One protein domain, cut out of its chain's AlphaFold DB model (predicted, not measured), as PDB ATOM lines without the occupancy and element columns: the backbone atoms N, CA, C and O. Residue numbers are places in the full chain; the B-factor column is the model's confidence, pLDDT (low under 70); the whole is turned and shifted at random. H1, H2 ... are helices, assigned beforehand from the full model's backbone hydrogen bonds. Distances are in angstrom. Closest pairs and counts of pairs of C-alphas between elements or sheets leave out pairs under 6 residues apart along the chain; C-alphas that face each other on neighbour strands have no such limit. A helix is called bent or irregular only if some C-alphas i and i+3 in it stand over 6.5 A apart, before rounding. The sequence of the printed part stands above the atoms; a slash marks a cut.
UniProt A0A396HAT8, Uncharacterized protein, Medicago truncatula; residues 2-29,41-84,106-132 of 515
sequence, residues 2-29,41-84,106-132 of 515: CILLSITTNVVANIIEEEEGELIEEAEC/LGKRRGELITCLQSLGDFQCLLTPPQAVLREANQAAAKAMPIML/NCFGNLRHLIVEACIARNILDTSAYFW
ATOM      1  N   CYS A   2      73.002   0.756 287.772       44.12
ATOM      2  CA  CYS A   2      72.016   1.777 288.187       44.12
ATOM      3  C   CYS A   2      71.112   2.217 287.028       44.12
ATOM      4  O   CYS A   2      69.899   2.208 287.161       44.12
ATOM      5  N   ILE A   3      71.709   2.455 285.855       45.56
ATOM      6  CA  ILE A   3      70.987   2.733 284.605       45.56
ATOM      7  C   ILE A   3      70.057   1.571 284.222       45.56
ATOM      8  O   ILE A   3      68.949   1.808 283.770       45.56
ATOM      9  N   LEU A   4      70.459   0.316 284.455       48.88
ATOM     10  CA  LEU A   4      69.632  -0.852 284.130       48.88
ATOM     11  C   LEU A   4      68.388  -0.913 285.033       48.88
ATOM     12  O   LEU A   4      67.293  -1.156 284.550       48.88
ATOM     13  N   LEU A   5      68.537  -0.626 286.329       55.34
ATOM     14  CA  LEU A   5      67.420  -0.561 287.281       55.34
ATOM     15  C   LEU A   5      66.488   0.629 286.989       55.34
ATOM     16  O   LEU A   5      65.265   0.492 287.079       55.34
ATOM     17  N   SER A   6      67.052   1.765 286.566       52.34
ATOM     18  CA  SER A   6      66.293   2.935 286.110       52.34
ATOM     19  C   SER A   6      65.535   2.665 284.807       52.34
ATOM     20  O   SER A   6      64.360   3.004 284.714       52.34
ATOM     21  N   ILE A   7      66.163   2.020 283.818       58.25
ATOM     22  CA  ILE A   7      65.527   1.672 282.539       58.25
ATOM     23  C   ILE A   7      64.408   0.663 282.774       58.25
ATOM     24  O   ILE A   7      63.291   0.893 282.326       58.25
ATOM     25  N   THR A   8      64.667  -0.414 283.517       64.69
ATOM     26  CA  THR A   8      63.673  -1.471 283.723       64.69
ATOM     27  C   THR A   8      62.429  -0.934 284.422       64.69
ATOM     28  O   THR A   8      61.324  -1.173 283.952       64.69
ATOM     29  N   THR A   9      62.576  -0.149 285.494       65.62
ATOM     30  CA  THR A   9      61.410   0.418 286.195       65.62
ATOM     31  C   THR A   9      60.675   1.466 285.359       65.62
ATOM     32  O   THR A   9      59.450   1.527 285.408       65.62
ATOM     33  N   ASN A  10      61.384   2.245 284.535       63.47
ATOM     34  CA  ASN A  10      60.778   3.235 283.645       63.47
ATOM     35  C   ASN A  10      59.999   2.581 282.484       63.47
ATOM     36  O   ASN A  10      58.872   2.990 282.190       63.47
ATOM     37  N   VAL A  11      60.563   1.532 281.877       64.94
ATOM     38  CA  VAL A  11      59.927   0.729 280.819       64.94
ATOM     39  C   VAL A  11      58.719  -0.022 281.369       64.94
ATOM     40  O   VAL A  11      57.637   0.068 280.800       64.94
ATOM     41  N   VAL A  12      58.861  -0.690 282.515       70.88
ATOM     42  CA  VAL A  12      57.753  -1.392 283.179       70.88
ATOM     43  C   VAL A  12      56.629  -0.426 283.554       70.88
ATOM     44  O   VAL A  12      55.463  -0.749 283.352       70.88
ATOM     45  N   ALA A  13      56.960   0.781 284.026       68.62
ATOM     46  CA  ALA A  13      55.962   1.817 284.277       68.62
ATOM     47  C   ALA A  13      55.195   2.186 283.000       68.62
ATOM     48  O   ALA A  13      53.976   2.216 283.031       68.62
ATOM     49  N   ASN A  14      55.884   2.413 281.874       66.00
ATOM     50  CA  ASN A  14      55.215   2.712 280.599       66.00
ATOM     51  C   ASN A  14      54.258   1.587 280.187       66.00
ATOM     52  O   ASN A  14      53.124   1.858 279.816       66.00
ATOM     53  N   ILE A  15      54.707   0.337 280.301       70.31
ATOM     54  CA  ILE A  15      53.938  -0.855 279.924       70.31
ATOM     55  C   ILE A  15      52.689  -1.023 280.802       70.31
ATOM     56  O   ILE A  15      51.645  -1.427 280.298       70.31
ATOM     57  N   ILE A  16      52.787  -0.755 282.107       72.25
ATOM     58  CA  ILE A  16      51.640  -0.831 283.026       72.25
ATOM     59  C   ILE A  16      50.677   0.329 282.774       72.25
ATOM     60  O   ILE A  16      49.470   0.124 282.733       72.25
ATOM     61  N   GLU A  17      51.199   1.540 282.586       66.62
ATOM     62  CA  GLU A  17      50.376   2.722 282.329       66.62
ATOM     63  C   GLU A  17      49.628   2.638 280.990       66.62
ATOM     64  O   GLU A  17      48.507   3.131 280.904       66.62
ATOM     65  N   GLU A  18      50.221   2.017 279.968       65.75
ATOM     66  CA  GLU A  18      49.570   1.737 278.682       65.75
ATOM     67  C   GLU A  18      48.397   0.759 278.853       65.75
ATOM     68  O   GLU A  18      47.294   1.051 278.403       65.75
ATOM     69  N   GLU A  19      48.594  -0.341 279.592       70.19
ATOM     70  CA  GLU A  19      47.529  -1.314 279.887       70.19
ATOM     71  C   GLU A  19      46.382  -0.700 280.696       70.19
ATOM     72  O   GLU A  19      45.210  -0.857 280.364       70.19
ATOM     73  N   GLU A  20      46.716  -0.007 281.787       70.19
ATOM     74  CA  GLU A  20      45.716   0.625 282.647       70.19
ATOM     75  C   GLU A  20      44.986   1.751 281.899       70.19
ATOM     76  O   GLU A  20      43.803   1.975 282.141       70.19
ATOM     77  N   GLY A  21      45.657   2.425 280.957       59.97
ATOM     78  CA  GLY A  21      45.042   3.395 280.053       59.97
ATOM     79  C   GLY A  21      43.998   2.772 279.123       59.97
ATOM     80  O   GLY A  21      42.888   3.295 279.031       59.97
ATOM     81  N   GLU A  22      44.315   1.641 278.486       63.75
ATOM     82  CA  GLU A  22      43.387   0.897 277.616       63.75
ATOM     83  C   GLU A  22      42.145   0.408 278.381       63.75
ATOM     84  O   GLU A  22      41.017   0.571 277.917       63.75
ATOM     85  N   LEU A  23      42.330  -0.111 279.599       63.34
ATOM     86  CA  LEU A  23      41.230  -0.601 280.440       63.34
ATOM     87  C   LEU A  23      40.288   0.518 280.913       63.34
ATOM     88  O   LEU A  23      39.089   0.290 281.097       63.34
ATOM     89  N   ILE A  24      40.812   1.731 281.112       63.62
ATOM     90  CA  ILE A  24      39.997   2.908 281.430       63.62
ATOM     91  C   ILE A  24      39.170   3.335 280.204       63.62
ATOM     92  O   ILE A  24      37.994   3.655 280.367       63.62
ATOM     93  N   GLU A  25      39.731   3.280 278.986       57.12
ATOM     94  CA  GLU A  25      38.987   3.565 277.744       57.12
ATOM     95  C   GLU A  25      37.828   2.570 277.530       57.12
ATOM     96  O   GLU A  25      36.712   2.983 277.207       57.12
ATOM     97  N   GLU A  26      38.050   1.272 277.771       59.53
ATOM     98  CA  GLU A  26      36.999   0.245 277.683       59.53
ATOM     99  C   GLU A  26      35.883   0.452 278.720       59.53
ATOM    100  O   GLU A  26      34.699   0.264 278.417       59.53
ATOM    101  N   ALA A  27      36.239   0.882 279.933       58.41
ATOM    102  CA  ALA A  27      35.280   1.156 280.999       58.41
ATOM    103  C   ALA A  27      34.446   2.429 280.750       58.41
ATOM    104  O   ALA A  27      33.279   2.469 281.145       58.41
ATOM    105  N   GLU A  28      35.012   3.447 280.090       55.09
ATOM    106  CA  GLU A  28      34.324   4.701 279.737       55.09
ATOM    107  C   GLU A  28      33.426   4.569 278.490       55.09
ATOM    108  O   GLU A  28      32.423   5.278 278.383       55.09
ATOM    109  N   CYS A  29      33.731   3.650 277.563       52.12
ATOM    110  CA  CYS A  29      32.923   3.403 276.356       52.12
ATOM    111  C   CYS A  29      31.743   2.426 276.571       52.12
ATOM    112  O   CYS A  29      30.917   2.244 275.672       52.12
ATOM    113  N   LEU A  41      42.701  -1.961 288.026       59.25
ATOM    114  CA  LEU A  41      44.116  -2.280 288.136       59.25
ATOM    115  C   LEU A  41      44.480  -3.282 287.034       59.25
ATOM    116  O   LEU A  41      43.832  -4.324 286.924       59.25
ATOM    117  N   GLY A  42      45.500  -2.975 286.232       66.19
ATOM    118  CA  GLY A  42      45.929  -3.823 285.118       66.19
ATOM    119  C   GLY A  42      46.537  -5.149 285.586       66.19
ATOM    120  O   GLY A  42      47.107  -5.243 286.682       66.19
ATOM    121  N   LYS A  43      46.456  -6.193 284.750       76.38
ATOM    122  CA  LYS A  43      47.000  -7.523 285.073       76.38
ATOM    123  C   LYS A  43      48.522  -7.474 285.230       76.38
ATOM    124  O   LYS A  43      49.058  -8.101 286.148       76.38
ATOM    125  N   ARG A  44      49.217  -6.666 284.416       77.00
ATOM    126  CA  ARG A  44      50.684  -6.519 284.457       77.00
ATOM    127  C   ARG A  44      51.168  -5.912 285.774       77.00
ATOM    128  O   ARG A  44      52.258  -6.249 286.234       77.00
ATOM    129  N   ARG A  45      50.371  -5.055 286.429       78.88
ATOM    130  CA  ARG A  45      50.713  -4.495 287.751       78.88
ATOM    131  C   ARG A  45      50.717  -5.567 288.838       78.88
ATOM    132  O   ARG A  45      51.633  -5.601 289.659       78.88
ATOM    133  N   GLY A  46      49.729  -6.464 288.816       78.25
ATOM    134  CA  GLY A  46      49.689  -7.633 289.697       78.25
ATOM    135  C   GLY A  46      50.867  -8.579 289.453       78.25
ATOM    136  O   GLY A  46      51.542  -8.982 290.399       78.25
ATOM    137  N   GLU A  47      51.173  -8.863 288.184       81.56
ATOM    138  CA  GLU A  47      52.320  -9.697 287.795       81.56
ATOM    139  C   GLU A  47      53.651  -9.083 288.263       81.56
ATOM    140  O   GLU A  47      54.462  -9.775 288.879       81.56
ATOM    141  N   LEU A  48      53.844  -7.768 288.107       82.19
ATOM    142  CA  LEU A  48      55.025  -7.070 288.624       82.19
ATOM    143  C   LEU A  48      55.182  -7.239 290.140       82.19
ATOM    144  O   LEU A  48      56.284  -7.519 290.610       82.19
ATOM    145  N   ILE A  49      54.099  -7.070 290.905       83.25
ATOM    146  CA  ILE A  49      54.117  -7.255 292.364       83.25
ATOM    147  C   ILE A  49      54.588  -8.670 292.705       83.25
ATOM    148  O   ILE A  49      55.493  -8.827 293.526       83.25
ATOM    149  N   THR A  50      54.046  -9.691 292.033       82.12
ATOM    150  CA  THR A  50      54.456 -11.084 292.265       82.12
ATOM    151  C   THR A  50      55.922 -11.329 291.899       82.12
ATOM    152  O   THR A  50      56.654 -11.946 292.676       82.12
ATOM    153  N   CYS A  51      56.404 -10.766 290.783       82.56
ATOM    154  CA  CYS A  51      57.811 -10.840 290.399       82.56
ATOM    155  C   CYS A  51      58.717 -10.189 291.454       82.56
ATOM    156  O   CYS A  51      59.696 -10.800 291.874       82.56
ATOM    157  N   LEU A  52      58.386  -8.989 291.940       81.31
ATOM    158  CA  LEU A  52      59.182  -8.282 292.953       81.31
ATOM    159  C   LEU A  52      59.162  -8.961 294.327       81.31
ATOM    160  O   LEU A  52      60.137  -8.859 295.077       81.31
ATOM    161  N   GLN A  53      58.080  -9.662 294.664       82.56
ATOM    162  CA  GLN A  53      58.020 -10.517 295.847       82.56
ATOM    163  C   GLN A  53      58.960 -11.720 295.693       82.56
ATOM    164  O   GLN A  53      59.846 -11.875 296.529       82.56
ATOM    165  N   SER A  54      58.867 -12.470 294.586       81.69
ATOM    166  CA  SER A  54      59.752 -13.617 294.297       81.69
ATOM    167  C   SER A  54      61.231 -13.236 294.155       81.69
ATOM    168  O   SER A  54      62.126 -14.012 294.474       81.69
ATOM    169  N   LEU A  55      61.516 -12.000 293.728       79.56
ATOM    170  CA  LEU A  55      62.879 -11.493 293.602       79.56
ATOM    171  C   LEU A  55      63.604 -11.471 294.959       79.56
ATOM    172  O   LEU A  55      64.825 -11.596 294.998       79.56
ATOM    173  N   GLY A  56      62.860 -11.353 296.067       73.00
ATOM    174  CA  GLY A  56      63.399 -11.412 297.427       73.00
ATOM    175  C   GLY A  56      64.129 -12.719 297.753       73.00
ATOM    176  O   GLY A  56      65.054 -12.696 298.565       73.00
ATOM    177  N   ASP A  57      63.788 -13.812 297.067       77.81
ATOM    178  CA  ASP A  57      64.393 -15.130 297.274       77.81
ATOM    179  C   ASP A  57      65.815 -15.221 296.683       77.81
ATOM    180  O   ASP A  57      66.613 -16.073 297.072       77.81
ATOM    181  N   PHE A  58      66.188 -14.294 295.793       76.75
ATOM    182  CA  PHE A  58      67.476 -14.271 295.091       76.75
ATOM    183  C   PHE A  58      68.487 -13.293 295.717       76.75
ATOM    184  O   PHE A  58      69.134 -12.509 295.018       76.75
ATOM    185  N   GLN A  59      68.658 -13.326 297.043       69.12
ATOM    186  CA  GLN A  59      69.476 -12.348 297.788       69.12
ATOM    187  C   GLN A  59      70.922 -12.209 297.275       69.12
ATOM    188  O   GLN A  59      71.447 -11.095 297.223       69.12
ATOM    189  N   CYS A  60      71.551 -13.305 296.837       67.69
ATOM    190  CA  CYS A  60      72.926 -13.303 296.321       67.69
ATOM    191  C   CYS A  60      73.087 -12.565 294.981       67.69
ATOM    192  O   CYS A  60      74.182 -12.111 294.665       67.69
ATOM    193  N   LEU A  61      72.016 -12.434 294.191       70.50
ATOM    194  CA  LEU A  61      72.024 -11.693 292.921       70.50
ATOM    195  C   LEU A  61      71.715 -10.202 293.115       70.50
ATOM    196  O   LEU A  61      71.947  -9.394 292.218       70.50
ATOM    197  N   LEU A  62      71.194  -9.831 294.287       74.62
ATOM    198  CA  LEU A  62      70.733  -8.481 294.606       74.62
ATOM    199  C   LEU A  62      71.756  -7.655 295.387       74.62
ATOM    200  O   LEU A  62      71.418  -6.569 295.864       74.62
ATOM    201  N   THR A  63      72.987  -8.139 295.543       76.00
ATOM    202  CA  THR A  63      74.038  -7.397 296.243       76.00
ATOM    203  C   THR A  63      74.350  -6.097 295.488       76.00
ATOM    204  O   THR A  63      74.700  -6.142 294.305       76.00
ATOM    205  N   PRO A  64      74.207  -4.924 296.128       72.50
ATOM    206  CA  PRO A  64      74.421  -3.653 295.457       72.50
ATOM    207  C   PRO A  64      75.921  -3.428 295.199       72.50
ATOM    208  O   PRO A  64      76.743  -3.677 296.085       72.50
ATOM    209  N   PRO A  65      76.311  -2.924 294.013       73.88
ATOM    210  CA  PRO A  65      77.647  -2.374 293.801       73.88
ATOM    211  C   PRO A  65      77.959  -1.266 294.817       73.88
ATOM    212  O   PRO A  65      77.057  -0.536 295.223       73.88
ATOM    213  N   GLN A  66      79.239  -1.070 295.157       70.69
ATOM    214  CA  GLN A  66      79.670  -0.053 296.134       70.69
ATOM    215  C   GLN A  66      79.123   1.352 295.836       70.69
ATOM    216  O   GLN A  66      78.751   2.078 296.751       70.69
ATOM    217  N   ALA A  67      78.990   1.700 294.553       66.06
ATOM    218  CA  ALA A  67      78.467   2.989 294.106       66.06
ATOM    219  C   ALA A  67      76.993   3.260 294.471       66.06
ATOM    220  O   ALA A  67      76.587   4.410 294.413       66.06
ATOM    221  N   VAL A  68      76.196   2.233 294.796       68.81
ATOM    222  CA  VAL A  68      74.768   2.372 295.166       68.81
ATOM    223  C   VAL A  68      74.439   1.810 296.544       68.81
ATOM    224  O   VAL A  68      73.273   1.665 296.916       68.81
ATOM    225  N   LEU A  69      75.468   1.441 297.305       73.94
ATOM    226  CA  LEU A  69      75.300   0.839 298.620       73.94
ATOM    227  C   LEU A  69      74.621   1.818 299.589       73.94
ATOM    228  O   LEU A  69      73.743   1.423 300.353       73.94
ATOM    229  N   ARG A  70      74.984   3.103 299.523       70.50
ATOM    230  CA  ARG A  70      74.417   4.147 300.383       70.50
ATOM    231  C   ARG A  70      72.925   4.338 300.116       70.50
ATOM    232  O   ARG A  70      72.135   4.369 301.054       70.50
ATOM    233  N   GLU A  71      72.544   4.424 298.851       70.94
ATOM    234  CA  GLU A  71      71.170   4.612 298.393       70.94
ATOM    235  C   GLU A  71      70.321   3.384 298.732       70.94
ATOM    236  O   GLU A  71      69.182   3.523 299.175       70.94
ATOM    237  N   ALA A  72      70.880   2.177 298.582       74.06
ATOM    238  CA  ALA A  72      70.202   0.946 298.969       74.06
ATOM    239  C   ALA A  72      69.938   0.917 300.481       74.06
ATOM    240  O   ALA A  72      68.823   0.614 300.908       74.06
ATOM    241  N   ASN A  73      70.927   1.289 301.294       75.88
ATOM    242  CA  ASN A  73      70.789   1.359 302.750       75.88
ATOM    243  C   ASN A  73      69.750   2.405 303.181       75.88
ATOM    244  O   ASN A  73      68.941   2.137 304.066       75.88
ATOM    245  N   GLN A  74      69.715   3.566 302.521       72.94
ATOM    246  CA  GLN A  74      68.682   4.582 302.746       72.94
ATOM    247  C   GLN A  74      67.282   4.080 302.366       72.94
ATOM    248  O   GLN A  74      66.330   4.302 303.111       72.94
ATOM    249  N   ALA A  75      67.152   3.368 301.242       75.38
ATOM    250  CA  ALA A  75      65.898   2.742 300.825       75.38
ATOM    251  C   ALA A  75      65.389   1.727 301.863       75.38
ATOM    252  O   ALA A  75      64.209   1.723 302.205       75.38
ATOM    253  N   ALA A  76      66.282   0.910 302.427       77.12
ATOM    254  CA  ALA A  76      65.937  -0.004 303.514       77.12
ATOM    255  C   ALA A  76      65.539   0.735 304.802       77.12
ATOM    256  O   ALA A  76      64.565   0.362 305.458       77.12
ATOM    257  N   ALA A  77      66.246   1.817 305.141       72.00
ATOM    258  CA  ALA A  77      65.961   2.616 306.328       72.00
ATOM    259  C   ALA A  77      64.561   3.256 306.297       72.00
ATOM    260  O   ALA A  77      63.926   3.356 307.343       72.00
ATOM    261  N   LYS A  78      64.033   3.624 305.120       71.56
ATOM    262  CA  LYS A  78      62.679   4.198 304.980       71.56
ATOM    263  C   LYS A  78      61.548   3.241 305.364       71.56
ATOM    264  O   LYS A  78      60.522   3.685 305.873       71.56
ATOM    265  N   ALA A  79      61.730   1.941 305.152       68.44
ATOM    266  CA  ALA A  79      60.728   0.926 305.484       68.44
ATOM    267  C   ALA A  79      60.728   0.546 306.977       68.44
ATOM    268  O   ALA A  79      59.742   0.028 307.505       68.44
ATOM    269  N   MET A  80      61.824   0.837 307.677       64.94
ATOM    270  CA  MET A  80      62.060   0.462 309.070       64.94
ATOM    271  C   MET A  80      61.118   1.139 310.093       64.94
ATOM    272  O   MET A  80      60.506   0.414 310.887       64.94
ATOM    273  N   PRO A  81      60.895   2.474 310.074       59.06
ATOM    274  CA  PRO A  81      59.963   3.115 311.007       59.06
ATOM    275  C   PRO A  81      58.517   2.632 310.819       59.06
ATOM    276  O   PRO A  81      57.753   2.585 311.779       59.06
ATOM    277  N   ILE A  82      58.147   2.202 309.611       55.25
ATOM    278  CA  ILE A  82      56.801   1.705 309.298       55.25
ATOM    279  C   ILE A  82      56.599   0.282 309.850       55.25
ATOM    280  O   ILE A  82      55.527  -0.029 310.375       55.25
ATOM    281  N   MET A  83      57.643  -0.556 309.847       52.56
ATOM    282  CA  MET A  83      57.629  -1.852 310.540       52.56
ATOM    283  C   MET A  83      57.486  -1.696 312.060       52.56
ATOM    284  O   MET A  83      56.678  -2.404 312.661       52.56
ATOM    285  N   LEU A  84      58.225  -0.759 312.671       50.09
ATOM    286  CA  LEU A  84      58.188  -0.505 314.119       50.09
ATOM    287  C   LEU A  84      56.806  -0.049 314.611       50.09
ATOM    288  O   LEU A  84      56.404  -0.413 315.712       50.09
ATOM    289  N   ASN A 106      72.178   1.013 311.312       54.50
ATOM    290  CA  ASN A 106      72.798   0.515 310.080       54.50
ATOM    291  C   ASN A 106      71.849  -0.467 309.371       54.50
ATOM    292  O   ASN A 106      71.884  -1.674 309.607       54.50
ATOM    293  N   CYS A 107      70.987   0.058 308.501       60.75
ATOM    294  CA  CYS A 107      70.140  -0.744 307.624       60.75
ATOM    295  C   CYS A 107      70.956  -1.191 306.405       60.75
ATOM    296  O   CYS A 107      71.512  -0.352 305.698       60.75
ATOM    297  N   PHE A 108      71.015  -2.500 306.148       69.25
ATOM    298  CA  PHE A 108      71.667  -3.058 304.962       69.25
ATOM    299  C   PHE A 108      70.632  -3.291 303.866       69.25
ATOM    300  O   PHE A 108      69.854  -4.244 303.914       69.25
ATOM    301  N   GLY A 109      70.617  -2.401 302.882       72.75
ATOM    302  CA  GLY A 109      69.755  -2.518 301.722       72.75
ATOM    303  C   GLY A 109      70.394  -3.309 300.591       72.75
ATOM    304  O   GLY A 109      71.607  -3.484 300.502       72.75
ATOM    305  N   ASN A 110      69.543  -3.773 299.687       79.75
ATOM    306  CA  ASN A 110      69.937  -4.482 298.476       79.75
ATOM    307  C   ASN A 110      69.261  -3.851 297.249       79.75
ATOM    308  O   ASN A 110      68.444  -2.936 297.381       79.75
ATOM    309  N   LEU A 111      69.569  -4.337 296.043       78.25
ATOM    310  CA  LEU A 111      68.999  -3.781 294.810       78.25
ATOM    311  C   LEU A 111      67.462  -3.867 294.758       78.25
ATOM    312  O   LEU A 111      66.834  -3.024 294.122       78.25
ATOM    313  N   ARG A 112      66.834  -4.819 295.464       82.00
ATOM    314  CA  ARG A 112      65.368  -4.913 295.551       82.00
ATOM    315  C   ARG A 112      64.755  -3.730 296.299       82.00
ATOM    316  O   ARG A 112      63.721  -3.238 295.857       82.00
ATOM    317  N   HIS A 113      65.399  -3.234 297.355       80.81
ATOM    318  CA  HIS A 113      64.945  -2.028 298.060       80.81
ATOM    319  C   HIS A 113      64.943  -0.810 297.137       80.81
ATOM    320  O   HIS A 113      63.980  -0.051 297.117       80.81
ATOM    321  N   LEU A 114      65.986  -0.666 296.312       77.62
ATOM    322  CA  LEU A 114      66.046   0.396 295.310       77.62
ATOM    323  C   LEU A 114      64.899   0.276 294.305       77.62
ATOM    324  O   LEU A 114      64.200   1.256 294.073       77.62
ATOM    325  N   ILE A 115      64.673  -0.914 293.733       78.44
ATOM    326  CA  ILE A 115      63.596  -1.140 292.751       78.44
ATOM    327  C   ILE A 115      62.229  -0.795 293.347       78.44
ATOM    328  O   ILE A 115      61.435  -0.116 292.702       78.44
ATOM    329  N   VAL A 116      61.952  -1.244 294.572       79.88
ATOM    330  CA  VAL A 116      60.664  -0.996 295.227       79.88
ATOM    331  C   VAL A 116      60.481   0.486 295.542       79.88
ATOM    332  O   VAL A 116      59.437   1.027 295.190       79.88
ATOM    333  N   GLU A 117      61.497   1.178 296.067       79.12
ATOM    334  CA  GLU A 117      61.462   2.641 296.218       79.12
ATOM    335  C   GLU A 117      61.205   3.352 294.883       79.12
ATOM    336  O   GLU A 117      60.410   4.289 294.817       79.12
ATOM    337  N   ALA A 118      61.830   2.890 293.795       74.56
ATOM    338  CA  ALA A 118      61.617   3.429 292.450       74.56
ATOM    339  C   ALA A 118      60.167   3.284 291.983       74.56
ATOM    340  O   ALA A 118      59.643   4.159 291.289       74.56
ATOM    341  N   CYS A 119      59.544   2.153 292.308       76.12
ATOM    342  CA  CYS A 119      58.171   1.849 291.941       76.12
ATOM    343  C   CYS A 119      57.166   2.602 292.823       76.12
ATOM    344  O   CYS A 119      56.144   3.056 292.305       76.12
ATOM    345  N   ILE A 120      57.454   2.781 294.117       75.88
ATOM    346  CA  ILE A 120      56.642   3.597 295.038       75.88
ATOM    347  C   ILE A 120      56.687   5.068 294.624       75.88
ATOM    348  O   ILE A 120      55.645   5.700 294.482       75.88
ATOM    349  N   ALA A 121      57.878   5.599 294.336       69.44
ATOM    350  CA  ALA A 121      58.057   6.961 293.831       69.44
ATOM    351  C   ALA A 121      57.218   7.238 292.573       69.44
ATOM    352  O   ALA A 121      56.690   8.331 292.387       69.44
ATOM    353  N   ARG A 122      57.045   6.220 291.726       66.88
ATOM    354  CA  ARG A 122      56.242   6.286 290.500       66.88
ATOM    355  C   ARG A 122      54.797   5.844 290.701       66.88
ATOM    356  O   ARG A 122      54.101   5.629 289.710       66.88
ATOM    357  N   ASN A 123      54.335   5.691 291.941       67.62
ATOM    358  CA  ASN A 123      52.974   5.271 292.284       67.62
ATOM    359  C   ASN A 123      52.525   4.003 291.512       67.62
ATOM    360  O   ASN A 123      51.354   3.824 291.180       67.62
ATOM    361  N   ILE A 124      53.491   3.139 291.180       73.31
ATOM    362  CA  ILE A 124      53.273   1.791 290.636       73.31
ATOM    363  C   ILE A 124      53.020   0.850 291.811       73.31
ATOM    364  O   ILE A 124      52.144  -0.010 291.767       73.31
ATOM    365  N   LEU A 125      53.758   1.047 292.900       77.00
ATOM    366  CA  LEU A 125      53.521   0.400 294.180       77.00
ATOM    367  C   LEU A 125      53.039   1.431 295.192       77.00
ATOM    368  O   LEU A 125      53.332   2.617 295.077       77.00
ATOM    369  N   ASP A 126      52.312   0.950 296.185       79.44
ATOM    370  CA  ASP A 126      51.999   1.712 297.382       79.44
ATOM    371  C   ASP A 126      52.990   1.335 298.502       79.44
ATOM    372  O   ASP A 126      53.677   0.312 298.441       79.44
ATOM    373  N   THR A 127      53.050   2.166 299.539       78.12
ATOM    374  CA  THR A 127      53.800   1.950 300.786       78.12
ATOM    375  C   THR A 127      53.486   0.613 301.463       78.12
ATOM    376  O   THR A 127      54.302   0.107 302.230       78.12
ATOM    377  N   SER A 128      52.361  -0.023 301.116       79.19
ATOM    378  CA  SER A 128      52.062  -1.409 301.484       79.19
ATOM    379  C   SER A 128      53.151  -2.422 301.083       79.19
ATOM    380  O   SER A 128      53.272  -3.467 301.723       79.19
ATOM    381  N   ALA A 129      53.995  -2.113 300.092       80.50
ATOM    382  CA  ALA A 129      55.143  -2.941 299.720       80.50
ATOM    383  C   ALA A 129      56.189  -3.090 300.842       80.50
ATOM    384  O   ALA A 129      56.901  -4.095 300.884       80.50
ATOM    385  N   TYR A 130      56.248  -2.151 301.793       81.31
ATOM    386  CA  TYR A 130      57.131  -2.258 302.958       81.31
ATOM    387  C   TYR A 130      56.756  -3.409 303.900       81.31
ATOM    388  O   TYR A 130      57.607  -3.877 304.653       81.31
ATOM    389  N   PHE A 131      55.514  -3.902 303.834       75.75
ATOM    390  CA  PHE A 131      55.043  -5.044 304.624       75.75
ATOM    391  C   PHE A 131      55.295  -6.398 303.952       75.75
ATOM    392  O   PHE A 131      54.844  -7.427 304.461       75.75
ATOM    393  N   TRP A 132      55.974  -6.442 302.801       81.94
ATOM    394  CA  TRP A 132      56.264  -7.717 302.157       81.94
ATOM    395  C   TRP A 132      57.154  -8.599 303.049       81.94
ATOM    396  O   TRP A 132      58.132  -8.111 303.624       81.94
TER     397      TRP A 132
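What this domain is: This is residues 2 to 29, 41 to 84 and 106 to 132 of the 515 residues of an uncharacterized protein of Medicago truncatula (UniProt A0A396HAT8). A short helix, H4, sits in the middle, with the long helix H1 on one side, H3 crossing it steeply on the opposite side, and H2 on a third side; the small helix H5 packs on the later part of H3. H1, H2 and H4 form an up-and-down bundle, each running against the one before it, and the later part of H1 runs on past its contacts with H4 and H2 toward one end of the longest axis. The printed part has 99 residues with five named helices, H1 to H5 in order, and no named strand; the class is all helix. It is only just compact, close to loose, with a radius of gyration of the C-alphas of 14.8 A, and elongated, spanning 52 by 31 by 21 A.

How they stand to each other: Begin with H1, residues 2 to 28, whose residues 15 to 19 alone touch H2, residues 43 to 57; the closest C-alphas, of Ile 16 and Arg 44, are 5.9 A apart, at a shallow tilt of 31 degrees, opposite ways. Next find the hub, H4, residues 111 to 121. H1 touches it with residues 5 to 13 alone, closest at the C-alphas of Leu 5 and Ile 115, 6.7 A, at a steep tilt of 40 degrees, the same way. H2 touches H4 with residues 52 to 56 alone, closest at the C-alphas of Gly 56 and Arg 112, 7.0 A, at a shallow tilt of 30 degrees, opposite ways. H3, residues 66 to 84, touches H4 with residues 71 to 76 alone, closest at the C-alphas of Ala 72 and Leu 114, 5.6 A, at a steep tilt of 64 degrees. H5, residues 127 to 131, touches H3, closest at the C-alphas of Ala 79 and Tyr 130, 5.4 A; it is apart from H1 and H2. Every O i to N i+4 pair is within hydrogen-bond range in H1 and H4, against 9 of 11 in H2, 9 of 15 in H3 and 0 of 1 in H5, where 2 of 2 O i to N i+3 pairs are within range.

Where its parts are: Find C-alpha 2 at (72.016, 1.777, 288.187); from there H1 runs 38.7 A to C-alpha 28 at (34.324, 4.701, 279.737). H2 is 22.6 A long and H3 28.0 A; H3 is irregular, with C-alphas 67 and 70 7.6 A apart. H4 is 15.4 A long, and H5 ends at C-alpha 131, (55.043, -5.044, 304.624).

The domain as a whole: The C-alphas of Cys 29 and Asn 106 are the two farthest apart, 52.3 A. Residues 30 to 40 and 85 to 105 are not printed; the gaps are 17.2 A from C-alpha 29 to 41 and 15.2 A from C-alpha 84 to 106. Of the links printed whole, H4 to H5 is tight and H2 to H3 short. The mean pLDDT of the printed part is 70.1, and 41 residues are under 70, among them residues 2 to 11, 21 to 29 and 79 to 84.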